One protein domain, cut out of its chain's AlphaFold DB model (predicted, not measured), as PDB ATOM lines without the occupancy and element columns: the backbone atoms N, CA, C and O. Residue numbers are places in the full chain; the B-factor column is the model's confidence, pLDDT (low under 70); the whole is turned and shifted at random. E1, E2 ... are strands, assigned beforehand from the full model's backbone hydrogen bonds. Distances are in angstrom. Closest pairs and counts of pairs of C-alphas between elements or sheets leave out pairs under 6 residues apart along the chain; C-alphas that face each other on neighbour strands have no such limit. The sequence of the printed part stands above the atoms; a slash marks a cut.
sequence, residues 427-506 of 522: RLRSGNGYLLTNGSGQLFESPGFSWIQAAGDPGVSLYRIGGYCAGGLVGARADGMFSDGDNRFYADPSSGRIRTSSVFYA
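Overview. This is residues 427 to 506 of the 522 residues of an uncharacterized protein of Olsenella sp. KH3B4 (UniProt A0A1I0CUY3). Picture a small five-stranded sheet, E1 to E5, that twists by 148 degrees from edge to edge, with a separate two-stranded hairpin, E6 and E7, turned away at one end of it. The last residues, 492 to 506, pass near the middle at Gly 496 and then run out past E7 as a tail. The printed part has 80 residues, with seven named strands in the order E1 to E7 and no named helix; the class is all strand, though the named strands hold 32 of the 80 residues. The large sheet runs E1, E2, E5, E4, E3 and is antiparallel, as is the pair E6 and E7. The whole is compact, with a radius of gyration of the C-alphas of 11.8 A and spans of 39 by 29 by 20 A.

Arrangement. Begin at E1, residues 427 to 430, an edge strand; with E2, residues 433 to 436, it makes a hairpin, where N 428 and O 435 are 3.0 A apart. After a long link comes E3, residues 448 to 452, the other edge strand, apart from E2. It forms a hairpin with E4, residues 461 to 466; look for N 450 and O 463, 3.0 A apart. E5, residues 475 to 477, is an inner strand between E2 and E4: N 476 and O 434 are 2.8 A apart, and N 477 and O 464 are 2.9 A apart. E3, E4 and E5 are a meander, each strand the antiparallel neighbour of the one before; E2 with these three is a Greek key, four strands in a row with the first beside the fourth. E5 runs on into E6, residues 480 to 484, at 99 degrees, and the two meet only through their link. E6 forms a hairpin with E7, residues 487 to 491, where N 489 and O 482 are 2.8 A apart. The closest C-alphas of E5 and E7 are those of Arg 477 and Ala 491, 6.3 A apart.

Along the chain. Find C-alpha 427 at (-40.447, -28.048, 52.239), where E1 begins and runs 9.5 A; E2 is 9.2 A long and E3 11.8 A. E4, the longest strand by residues, starts at C-alpha 461, (-29.287, -21.305, 52.824), and covers 16.0 A. E5 spans 6.6 A, E6 13.1 A, and E7 13.0 A, ending at C-alpha 491, (-29.681, -25.877, 42.701).

Size, cuts and confidence. The C-alphas of Ser 440 and Ala 506, the two farthest apart, are 39.4 A from each other. The printed part has no cut. The link from E2 to E3, 11 residues, is long. Mean pLDDT of the printed part is 88.4; residues 500 to 506 are under 70.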
ATOM      1  N   ARG A 427     -40.592 -27.993  53.705       94.88
ATOM      2  CA  ARG A 427     -40.447 -28.048  52.239       94.88
ATOM      3  C   ARG A 427     -41.240 -29.187  51.598       94.88
ATOM      4  O   ARG A 427     -41.152 -30.318  52.061       94.88
ATOM      5  N   LEU A 428     -41.938 -28.901  50.497       96.12
ATOM      6  CA  LEU A 428     -42.712 -29.875  49.714       96.12
ATOM      7  C   LEU A 428     -42.245 -29.875  48.256       96.12
ATOM      8  O   LEU A 428     -42.180 -28.815  47.633       96.12
ATOM      9  N   ARG A 429     -41.925 -31.051  47.701       95.38
ATOM     10  CA  ARG A 429     -41.560 -31.187  46.282       95.38
ATOM     11  C   ARG A 429     -42.810 -30.996  45.424       95.38
ATOM     12  O   ARG A 429     -43.788 -31.710  45.597       95.38
ATOM     13  N   SER A 430     -42.761 -30.057  44.485       93.94
ATOM     14  CA  SER A 430     -43.833 -29.798  43.527       93.94
ATOM     15  C   SER A 430     -43.211 -29.501  42.167       93.94
ATOM     16  O   SER A 430     -42.490 -28.516  42.017       93.94
ATOM     17  N   GLY A 431     -43.430 -30.378  41.184       89.50
ATOM     18  CA  GLY A 431     -42.794 -30.285  39.866       89.50
ATOM     19  C   GLY A 431     -41.263 -30.164  39.942       89.50
ATOM     20  O   GLY A 431     -40.582 -30.969  40.589       89.50
ATOM     21  N   ASN A 432     -40.727 -29.120  39.308       90.38
ATOM     22  CA  ASN A 432     -39.289 -28.849  39.211       90.38
ATOM     23  C   ASN A 432     -38.751 -27.963  40.353       90.38
ATOM     24  O   ASN A 432     -37.624 -27.469  40.269       90.38
ATOM     25  N   GLY A 433     -39.522 -27.777  41.429       95.44
ATOM     26  CA  GLY A 433     -39.124 -26.971  42.582       95.44
ATOM     27  C   GLY A 433     -39.634 -27.482  43.930       95.44
ATOM     28  O   GLY A 433     -40.349 -28.480  44.021       95.44
ATOM     29  N   TYR A 434     -39.270 -26.776  44.996       97.12
ATOM     30  CA  TYR A 434     -39.821 -26.955  46.337       97.12
ATOM     31  C   TYR A 434     -40.633 -25.729  46.744       97.12
ATOM     32  O   TYR A 434     -40.106 -24.618  46.747       97.12
ATOM     33  N   LEU A 435     -41.872 -25.939  47.189       97.75
ATOM     34  CA  LEU A 435     -42.533 -24.951  48.038       97.75
ATOM     35  C   LEU A 435     -41.756 -24.903  49.358       97.75
ATOM     36  O   LEU A 435     -41.503 -25.953  49.953       97.75
ATOM     37  N   LEU A 436     -41.343 -23.708  49.786       97.12
ATOM     38  CA  LEU A 436     -40.581 -23.490  51.017       97.12
ATOM     39  C   LEU A 436     -41.379 -22.621  51.977       97.12
ATOM     40  O   LEU A 436     -41.915 -21.592  51.574       97.12
ATOM     41  N   THR A 437     -41.380 -23.003  53.250       97.81
ATOM     42  CA  THR A 437     -42.055 -22.273  54.327       97.81
ATOM     43  C   THR A 437     -41.153 -22.094  55.545       97.81
ATOM     44  O   THR A 437     -40.231 -22.882  55.782       97.81
ATOM     45  N   ASN A 438     -41.405 -21.046  56.329       95.38
ATOM     46  CA  ASN A 438     -40.737 -20.835  57.614       95.38
ATOM     47  C   ASN A 438     -41.332 -21.729  58.728       95.38
ATOM     48  O   ASN A 438     -42.242 -22.523  58.491       95.38
ATOM     49  N   GLY A 439     -40.831 -21.598  59.963       93.06
ATOM     50  CA  GLY A 439     -41.318 -22.366  61.124       93.06
ATOM     51  C   GLY A 439     -42.792 -22.144  61.505       93.06
ATOM     52  O   GLY A 439     -43.318 -22.908  62.306       93.06
ATOM     53  N   SER A 440     -43.448 -21.141  60.916       94.44
ATOM     54  CA  SER A 440     -44.875 -20.827  61.073       94.44
ATOM     55  C   SER A 440     -45.694 -21.143  59.809       94.44
ATOM     56  O   SER A 440     -46.846 -20.731  59.716       94.44
ATOM     57  N   GLY A 441     -45.107 -21.823  58.817       96.50
ATOM     58  CA  GLY A 441     -45.775 -22.221  57.572       96.50
ATOM     59  C   GLY A 441     -45.944 -21.124  56.513       96.50
ATOM     60  O   GLY A 441     -46.542 -21.381  55.470       96.50
ATOM     61  N   GLN A 442     -45.413 -19.917  56.735       97.62
ATOM     62  CA  GLN A 442     -45.485 -18.827  55.752       97.62
ATOM     63  C   GLN A 442     -44.567 -19.135  54.561       97.62
ATOM     64  O   GLN A 442     -43.385 -19.426  54.767       97.62
ATOM     65  N   LEU A 443     -45.100 -19.069  53.339       97.75
ATOM     66  CA  LEU A 443     -44.386 -19.337  52.087       97.75
ATOM     67  C   LEU A 443     -43.344 -18.257  51.757       97.75
ATOM     68  O   LEU A 443     -43.575 -17.061  51.933       97.75
ATOM     69  N   PHE A 444     -42.218 -18.681  51.183       96.75
ATOM     70  CA  PHE A 444     -41.202 -17.789  50.623       96.75
ATOM     71  C   PHE A 444     -41.414 -17.584  49.115       96.75
ATOM     72  O   PHE A 444     -40.806 -18.273  48.296       96.75
ATOM     73  N   GLU A 445     -42.273 -16.627  48.749       94.38
ATOM     74  CA  GLU A 445     -42.665 -16.368  47.349       94.38
ATOM     75  C   GLU A 445     -41.945 -15.183  46.673       94.38
ATOM     76  O   GLU A 445     -42.189 -14.916  45.500       94.38
ATOM     77  N   SER A 446     -41.043 -14.472  47.358       93.44
ATOM     78  CA  SER A 446     -40.274 -13.361  46.765       93.44
ATOM     79  C   SER A 446     -39.346 -13.860  45.639       93.44
ATOM     80  O   SER A 446     -38.388 -14.574  45.948       93.44
ATOM     81  N   PRO A 447     -39.568 -13.514  44.353       94.12
ATOM     82  CA  PRO A 447     -38.795 -14.084  43.248       94.12
ATOM     83  C   PRO A 447     -37.335 -13.614  43.218       94.12
ATOM     84  O   PRO A 447     -37.006 -12.518  43.666       94.12
ATOM     85  N   GLY A 448     -36.459 -14.419  42.612       92.50
ATOM     86  CA  GLY A 448     -35.027 -14.123  42.495       92.50
ATOM     87  C   GLY A 448     -34.174 -14.903  43.495       92.50
ATOM     88  O   GLY A 448     -34.559 -15.973  43.965       92.50
ATOM     89  N   PHE A 449     -32.963 -14.426  43.779       92.38
ATOM     90  CA  PHE A 449     -32.096 -15.067  44.771       92.38
ATOM     91  C   PHE A 449     -32.442 -14.596  46.184       92.38
ATOM     92  O   PHE A 449     -32.557 -13.399  46.423       92.38
ATOM     93  N   SER A 450     -32.586 -15.525  47.130       91.81
ATOM     94  CA  SER A 450     -32.943 -15.205  48.517       91.81
ATOM     95  C   SER A 450     -32.246 -16.110  49.529       91.81
ATOM     96  O   SER A 450     -32.124 -17.321  49.336       91.81
ATOM     97  N   TRP A 451     -31.793 -15.502  50.627       92.81
ATOM     98  CA  TRP A 451     -31.201 -16.183  51.778       92.81
ATOM     99  C   TRP A 451     -32.307 -16.563  52.766       92.81
ATOM    100  O   TRP A 451     -32.764 -15.729  53.544       92.81
ATOM    101  N   ILE A 452     -32.736 -17.822  52.721       94.00
ATOM    102  CA  ILE A 452     -33.918 -18.341  53.418       94.00
ATOM    103  C   ILE A 452     -33.502 -19.391  54.449       94.00
ATOM    104  O   ILE A 452     -32.577 -20.169  54.228       94.00
ATOM    105  N   GLN A 453     -34.206 -19.421  55.579       95.00
ATOM    106  CA  GLN A 453     -34.186 -20.534  56.524       95.00
ATOM    107  C   GLN A 453     -35.581 -21.162  56.522       95.00
ATOM    108  O   GLN A 453     -36.499 -20.639  57.158       95.00
ATOM    109  N   ALA A 454     -35.755 -22.244  55.764       95.06
ATOM    110  CA  ALA A 454     -36.992 -23.012  55.787       95.06
ATOM    111  C   ALA A 454     -37.081 -23.827  57.090       95.06
ATOM    112  O   ALA A 454     -36.064 -24.096  57.742       95.06
ATOM    113  N   ALA A 455     -38.284 -24.239  57.495       95.19
ATOM    114  CA  ALA A 455     -38.410 -25.087  58.679       95.19
ATOM    115  C   ALA A 455     -37.669 -26.423  58.470       95.19
ATOM    116  O   ALA A 455     -37.719 -27.030  57.396       95.19
ATOM    117  N   GLY A 456     -36.928 -26.864  59.488       90.19
ATOM    118  CA  GLY A 456     -36.051 -28.030  59.373       90.19
ATOM    119  C   GLY A 456     -34.821 -27.819  58.477       90.19
ATOM    120  O   GLY A 456     -34.216 -28.802  58.044       90.19
ATOM    121  N   ASP A 457     -34.438 -26.579  58.152       90.56
ATOM    122  CA  ASP A 457     -33.060 -26.264  57.763       90.56
ATOM    123  C   ASP A 457     -32.189 -26.072  59.022       90.56
ATOM    124  O   ASP A 457     -32.633 -25.424  59.972       90.56
ATOM    125  N   PRO A 458     -30.924 -26.540  59.034       88.38
ATOM    126  CA  PRO A 458     -29.994 -26.291  60.142       88.38
ATOM    127  C   PRO A 458     -29.497 -24.832  60.204       88.38
ATOM    128  O   PRO A 458     -28.777 -24.461  61.127       88.38
ATOM    129  N   GLY A 459     -29.843 -24.004  59.214       90.50
ATOM    130  CA  GLY A 459     -29.453 -22.601  59.116       90.50
ATOM    131  C   GLY A 459     -29.806 -22.004  57.753       90.50
ATOM    132  O   GLY A 459     -30.266 -22.705  56.852       90.50
ATOM    133  N   VAL A 460     -29.584 -20.696  57.604       92.25
ATOM    134  CA  VAL A 460     -29.913 -19.947  56.380       92.25
ATOM    135  C   VAL A 460     -29.133 -20.481  55.171       92.25
ATOM    136  O   VAL A 460     -27.903 -20.487  55.183       92.25
ATOM    137  N   SER A 461     -29.842 -20.862  54.110       91.62
ATOM    138  CA  SER A 461     -29.287 -21.305  52.824       91.62
ATOM    139  C   SER A 461     -29.677 -20.339  51.697       91.62
ATOM    140  O   SER A 461     -30.655 -19.599  51.808       91.62
ATOM    141  N   LEU A 462     -28.911 -20.323  50.603       92.50
ATOM    142  CA  LEU A 462     -29.265 -19.564  49.400       92.50
ATOM    143  C   LEU A 462     -30.206 -20.394  48.517       92.50
ATOM    144  O   LEU A 462     -29.944 -21.570  48.273       92.50
ATOM    145  N   TYR A 463     -31.257 -19.767  47.997       93.88
ATOM    146  CA  TYR A 463     -32.229 -20.364  47.082       93.88
ATOM    147  C   TYR A 463     -32.474 -19.448  45.875       93.88
ATOM    148  O   TYR A 463     -32.306 -18.231  45.977       93.88
ATOM    149  N   ARG A 464     -32.898 -20.023  44.742       94.38
ATOM    150  CA  ARG A 464     -33.466 -19.278  43.605       94.38
ATOM    151  C   ARG A 464     -34.968 -19.523  43.557       94.38
ATOM    152  O   ARG A 464     -35.391 -20.631  43.239       94.38
ATOM    153  N   ILE A 465     -35.741 -18.497  43.885       96.19
ATOM    154  CA  ILE A 465     -37.199 -18.511  43.973       96.19
ATOM    155  C   ILE A 465     -37.819 -18.058  42.643       96.19
ATOM    156  O   ILE A 465     -37.315 -17.139  41.993       96.19
ATOM    157  N   GLY A 466     -38.902 -18.714  42.227       95.12
ATOM    158  CA  GLY A 466     -39.648 -18.419  41.002       95.12
ATOM    159  C   GLY A 466     -40.751 -19.449  40.738       95.12
ATOM    160  O   GLY A 466     -40.917 -20.388  41.515       95.12
ATOM    161  N   GLY A 467     -41.506 -19.284  39.648       95.38
ATOM    162  CA  GLY A 467     -42.617 -20.167  39.248       95.38
ATOM    163  C   GLY A 467     -42.171 -21.538  38.719       95.38
ATOM    164  O   GLY A 467     -42.461 -21.881  37.576       95.38
ATOM    165  N   TYR A 468     -41.408 -22.293  39.514       94.19
ATOM    166  CA  TYR A 468     -40.838 -23.599  39.148       94.19
ATOM    167  C   TYR A 468     -41.686 -24.792  39.621       94.19
ATOM    168  O   TYR A 468     -41.402 -25.936  39.249       94.19
ATOM    169  N   CYS A 469     -42.693 -24.546  40.465       95.00
ATOM    170  CA  CYS A 469     -43.555 -25.588  41.011       95.00
ATOM    171  C   CYS A 469     -44.778 -25.865  40.122       95.00
ATOM    172  O   CYS A 469     -45.091 -25.110  39.197       95.00
ATOM    173  N   ALA A 470     -45.466 -26.982  40.375       92.44
ATOM    174  CA  ALA A 470     -46.645 -27.365  39.600       92.44
ATOM    175  C   ALA A 470     -47.731 -26.271  39.661       92.44
ATOM    176  O   ALA A 470     -47.880 -25.584  40.672       92.44
ATOM    177  N   GLY A 471     -48.457 -26.078  38.556       90.44
ATOM    178  CA  GLY A 471     -49.438 -24.992  38.422       90.44
ATOM    179  C   GLY A 471     -48.838 -23.579  38.354       90.44
ATOM    180  O   GLY A 471     -49.585 -22.612  38.452       90.44
ATOM    181  N   GLY A 472     -47.514 -23.438  38.208       90.38
ATOM    182  CA  GLY A 472     -46.831 -22.138  38.203       90.38
ATOM    183  C   GLY A 472     -46.611 -21.540  39.597       90.38
ATOM    184  O   GLY A 472     -46.201 -20.385  39.702       90.38
ATOM    185  N   LEU A 473     -46.865 -22.313  40.662       95.12
ATOM    186  CA  LEU A 473     -46.644 -21.888  42.044       95.12
ATOM    187  C   LEU A 473     -45.187 -21.461  42.278       95.12
ATOM    188  O   LEU A 473     -44.247 -22.024  41.703       95.12
ATOM    189  N   VAL A 474     -45.006 -20.470  43.149       96.69
ATOM    190  CA  VAL A 474     -43.690 -19.904  43.434       96.69
ATOM    191  C   VAL A 474     -42.974 -20.725  44.507       96.69
ATOM    192  O   VAL A 474     -43.525 -21.026  45.562       96.69
ATOM    193  N   GLY A 475     -41.726 -21.095  44.232       96.38
ATOM    194  CA  GLY A 475     -40.897 -21.889  45.132       96.38
ATOM    195  C   GLY A 475     -39.435 -21.915  44.695       96.38
ATOM    196  O   GLY A 475     -39.046 -21.266  43.723       96.38
ATOM    197  N   ALA A 476     -38.603 -22.663  45.414       96.50
ATOM    198  CA  ALA A 476     -37.193 -22.826  45.087       96.50
ATOM    199  C   ALA A 476     -36.974 -23.787  43.916       96.50
ATOM    200  O   ALA A 476     -37.494 -24.900  43.916       96.50
ATOM    201  N   ARG A 477     -36.140 -23.391  42.954       94.50
ATOM    202  CA  ARG A 477     -35.688 -24.221  41.828       94.50
ATOM    203  C   ARG A 477     -34.996 -25.508  42.305       94.50
ATOM    204  O   ARG A 477     -34.229 -25.452  43.259       94.50
ATOM    205  N   ALA A 478     -35.239 -26.653  41.654       93.62
ATOM    206  CA  ALA A 478     -34.708 -27.965  42.062       93.62
ATOM    207  C   ALA A 478     -34.447 -28.943  40.890       93.62
ATOM    208  O   ALA A 478     -34.621 -30.159  41.025       93.62
ATOM    209  N   ASP A 479     -34.041 -28.407  39.739       88.56
ATOM    210  CA  ASP A 479     -33.754 -29.114  38.481       88.56
ATOM    211  C   ASP A 479     -32.246 -29.213  38.150       88.56
ATOM    212  O   ASP A 479     -31.873 -29.695  37.084       88.56
ATOM    213  N   GLY A 480     -31.361 -28.803  39.067       86.94
ATOM    214  CA  GLY A 480     -29.911 -28.900  38.896       86.94
ATOM    215  C   GLY A 480     -29.267 -27.599  38.418       86.94
ATOM    216  O   GLY A 480     -29.268 -26.593  39.130       86.94
ATOM    217  N   MET A 481     -28.615 -27.639  37.255       86.94
ATOM    218  CA  MET A 481     -27.744 -26.557  36.784       86.94
ATOM    219  C   MET A 481     -28.484 -25.576  35.869       86.94
ATOM    220  O   MET A 481     -29.132 -25.987  34.910       86.94
ATOM    221  N   PHE A 482     -28.356 -24.274  36.134       85.50
ATOM    222  CA  PHE A 482     -29.046 -23.223  35.380       85.50
ATOM    223  C   PHE A 482     -28.210 -21.943  35.254       85.50
ATOM    224  O   PHE A 482     -27.315 -21.699  36.062       85.50
ATOM    225  N   SER A 483     -28.529 -21.114  34.259       85.00
ATOM    226  CA  SER A 483     -27.934 -19.783  34.073       85.00
ATOM    227  C   SER A 483     -28.840 -18.677  34.618       85.00
ATOM    228  O   SER A 483     -30.064 -18.785  34.538       85.00
ATOM    229  N   ASP A 484     -28.238 -17.598  35.115       79.56
ATOM    230  CA  ASP A 484     -28.895 -16.319  35.397       79.56
ATOM    231  C   ASP A 484     -27.913 -15.190  35.033       79.56
ATOM    232  O   ASP A 484     -26.913 -14.967  35.722       79.56
ATOM    233  N   GLY A 485     -28.129 -14.563  33.873       82.06
ATOM    234  CA  GLY A 485     -27.073 -13.822  33.170       82.06
ATOM    235  C   GLY A 485     -25.911 -14.739  32.753       82.06
ATOM    236  O   GLY A 485     -26.113 -15.921  32.469       82.06
ATOM    237  N   ASP A 486     -24.684 -14.211  32.764       78.38
ATOM    238  CA  ASP A 486     -23.449 -14.942  32.411       78.38
ATOM    239  C   ASP A 486     -23.000 -15.975  33.472       78.38
ATOM    240  O   ASP A 486     -22.033 -16.727  33.284       78.38
ATOM    241  N   ASN A 487     -23.692 -16.006  34.614       77.69
ATOM    242  CA  ASN A 487     -23.388 -16.860  35.753       77.69
ATOM    243  C   ASN A 487     -24.190 -18.161  35.677       77.69
ATOM    244  O   ASN A 487     -25.413 -18.132  35.534       77.69
ATOM    245  N   ARG A 488     -23.524 -19.309  35.859       79.88
ATOM    246  CA  ARG A 488     -24.204 -20.596  36.078       79.88
ATOM    247  C   ARG A 488     -24.157 -20.993  37.545       79.88
ATOM    248  O   ARG A 488     -23.105 -20.931  38.184       79.88
ATOM    249  N   PHE A 489     -25.294 -21.465  38.031       85.12
ATOM    250  CA  PHE A 489     -25.547 -21.901  39.396       85.12
ATOM    251  C   PHE A 489     -26.005 -23.360  39.397       85.12
ATOM    252  O   PHE A 489     -26.486 -23.875  38.387       85.12
ATOM    253  N   TYR A 490     -25.897 -24.015  40.550       87.69
ATOM    254  CA  TYR A 490     -26.435 -25.354  40.772       87.69
ATOM    255  C   TYR A 490     -27.388 -25.340  41.969       87.69
ATOM    256  O   TYR A 490     -26.954 -25.123  43.104       87.69
ATOM    257  N   ALA A 491     -28.674 -25.566  41.701       91.38
ATOM    258  CA  ALA A 491     -29.681 -25.877  42.701       91.38
ATOM    259  C   ALA A 491     -29.681 -27.383  42.964       91.38
ATOM    260  O   ALA A 491     -29.917 -28.180  42.060       91.38
ATOM    261  N   ASP A 492     -29.427 -27.773  44.208       90.44
ATOM    262  CA  ASP A 492     -29.371 -29.169  44.618       90.44
ATOM    263  C   ASP A 492     -30.740 -29.860  44.431       90.44
ATOM    264  O   ASP A 492     -31.695 -29.490  45.124       90.44
ATOM    265  N   PRO A 493     -30.879 -30.871  43.547       91.56
ATOM    266  CA  PRO A 493     -32.181 -31.460  43.236       91.56
ATOM    267  C   PRO A 493     -32.888 -32.129  44.421       91.56
ATOM    268  O   PRO A 493     -34.089 -32.368  44.328       91.56
ATOM    269  N   SER A 494     -32.182 -32.412  45.525       91.31
ATOM    270  CA  SER A 494     -32.756 -33.002  46.744       91.31
ATOM    271  C   SER A 494     -33.372 -31.980  47.712       91.31
ATOM    272  O   SER A 494     -34.107 -32.361  48.622       91.31
ATOM    273  N   SER A 495     -33.053 -30.688  47.560       91.06
ATOM    274  CA  SER A 495     -33.386 -29.666  48.568       91.06
ATOM    275  C   SER A 495     -33.649 -28.254  48.033       91.06
ATOM    276  O   SER A 495     -34.081 -27.400  48.803       91.06
ATOM    277  N   GLY A 496     -33.362 -27.983  46.758       92.62
ATOM    278  CA  GLY A 496     -33.444 -26.666  46.113       92.62
ATOM    279  C   GLY A 496     -32.338 -25.672  46.502       92.62
ATOM    280  O   GLY A 496     -32.297 -24.557  45.980       92.62
ATOM    281  N   ARG A 497     -31.430 -26.046  47.414       92.88
ATOM    282  CA  ARG A 497     -30.358 -25.167  47.912       92.88
ATOM    283  C   ARG A 497     -29.320 -24.892  46.824       92.88
ATOM    284  O   ARG A 497     -28.811 -25.820  46.199       92.88
ATOM    285  N   ILE A 498     -28.949 -23.627  46.642       90.50
ATOM    286  CA  ILE A 498     -27.860 -23.222  45.747       90.50
ATOM    287  C   ILE A 498     -26.515 -23.552  46.399       90.50
ATOM    288  O   ILE A 498     -26.207 -23.063  47.490       90.50
ATOM    289  N   ARG A 499     -25.678 -24.341  45.719       79.88
ATOM    290  CA  ARG A 499     -24.309 -24.636  46.175       79.88
ATOM    291  C   ARG A 499     -23.384 -23.451  45.861       79.88
ATOM    292  O   ARG A 499     -22.864 -23.324  44.756       79.88
ATOM    293  N   THR A 500     -23.188 -22.567  46.841       63.56
ATOM    294  CA  THR A 500     -22.438 -21.299  46.697       63.56
ATOM    295  C   THR A 500     -20.948 -21.467  46.399       63.56
ATOM    296  O   THR A 500     -20.349 -20.575  45.812       63.56
ATOM    297  N   SER A 501     -20.350 -22.615  46.725       56.00
ATOM    298  CA  SER A 501     -18.966 -22.971  46.370       56.00
ATOM    299  C   SER A 501     -18.785 -23.376  44.895       56.00
ATOM    300  O   SER A 501     -17.749 -23.926  44.527       56.00
ATOM    301  N   SER A 502     -19.799 -23.178  44.046       49.91
ATOM    302  CA  SER A 502     -19.841 -23.700  42.675       49.91
ATOM    303  C   SER A 502     -20.536 -22.735  41.704       49.91
ATOM    304  O   SER A 502     -21.464 -23.109  40.987       49.91
ATOM    305  N   VAL A 503     -20.078 -21.478  41.672       49.75
ATOM    306  CA  VAL A 503     -20.395 -20.533  40.587       49.75
ATOM    307  C   VAL A 503     -19.540 -20.892  39.367       49.75
ATOM    308  O   VAL A 503     -18.314 -20.807  39.412       49.75
ATOM    309  N   PHE A 504     -20.174 -21.303  38.269       52.38
ATOM    310  CA  PHE A 504     -19.477 -21.724  37.049       52.38
ATOM    311  C   PHE A 504     -19.618 -20.669  35.945       52.38
ATOM    312  O   PHE A 504     -20.446 -20.812  35.042       52.38
ATOM    313  N   TYR A 505     -18.789 -19.625  35.973       48.91
ATOM    314  CA  TYR A 505     -18.744 -18.611  34.911       48.91
ATOM    315  C   TYR A 505     -18.651 -19.233  33.506       48.91
ATOM    316  O   TYR A 505     -17.964 -20.240  33.286       48.91
ATOM    317  N   ALA A 506     -19.334 -18.630  32.535       40.94
ATOM    318  CA  ALA A 506     -19.319 -19.056  31.136       40.94
ATOM    319  C   ALA A 506     -18.053 -18.586  30.379       40.94
ATOM    320  O   ALA A 506     -18.155 -18.017  29.302       40.94
TER     321      ALA A 506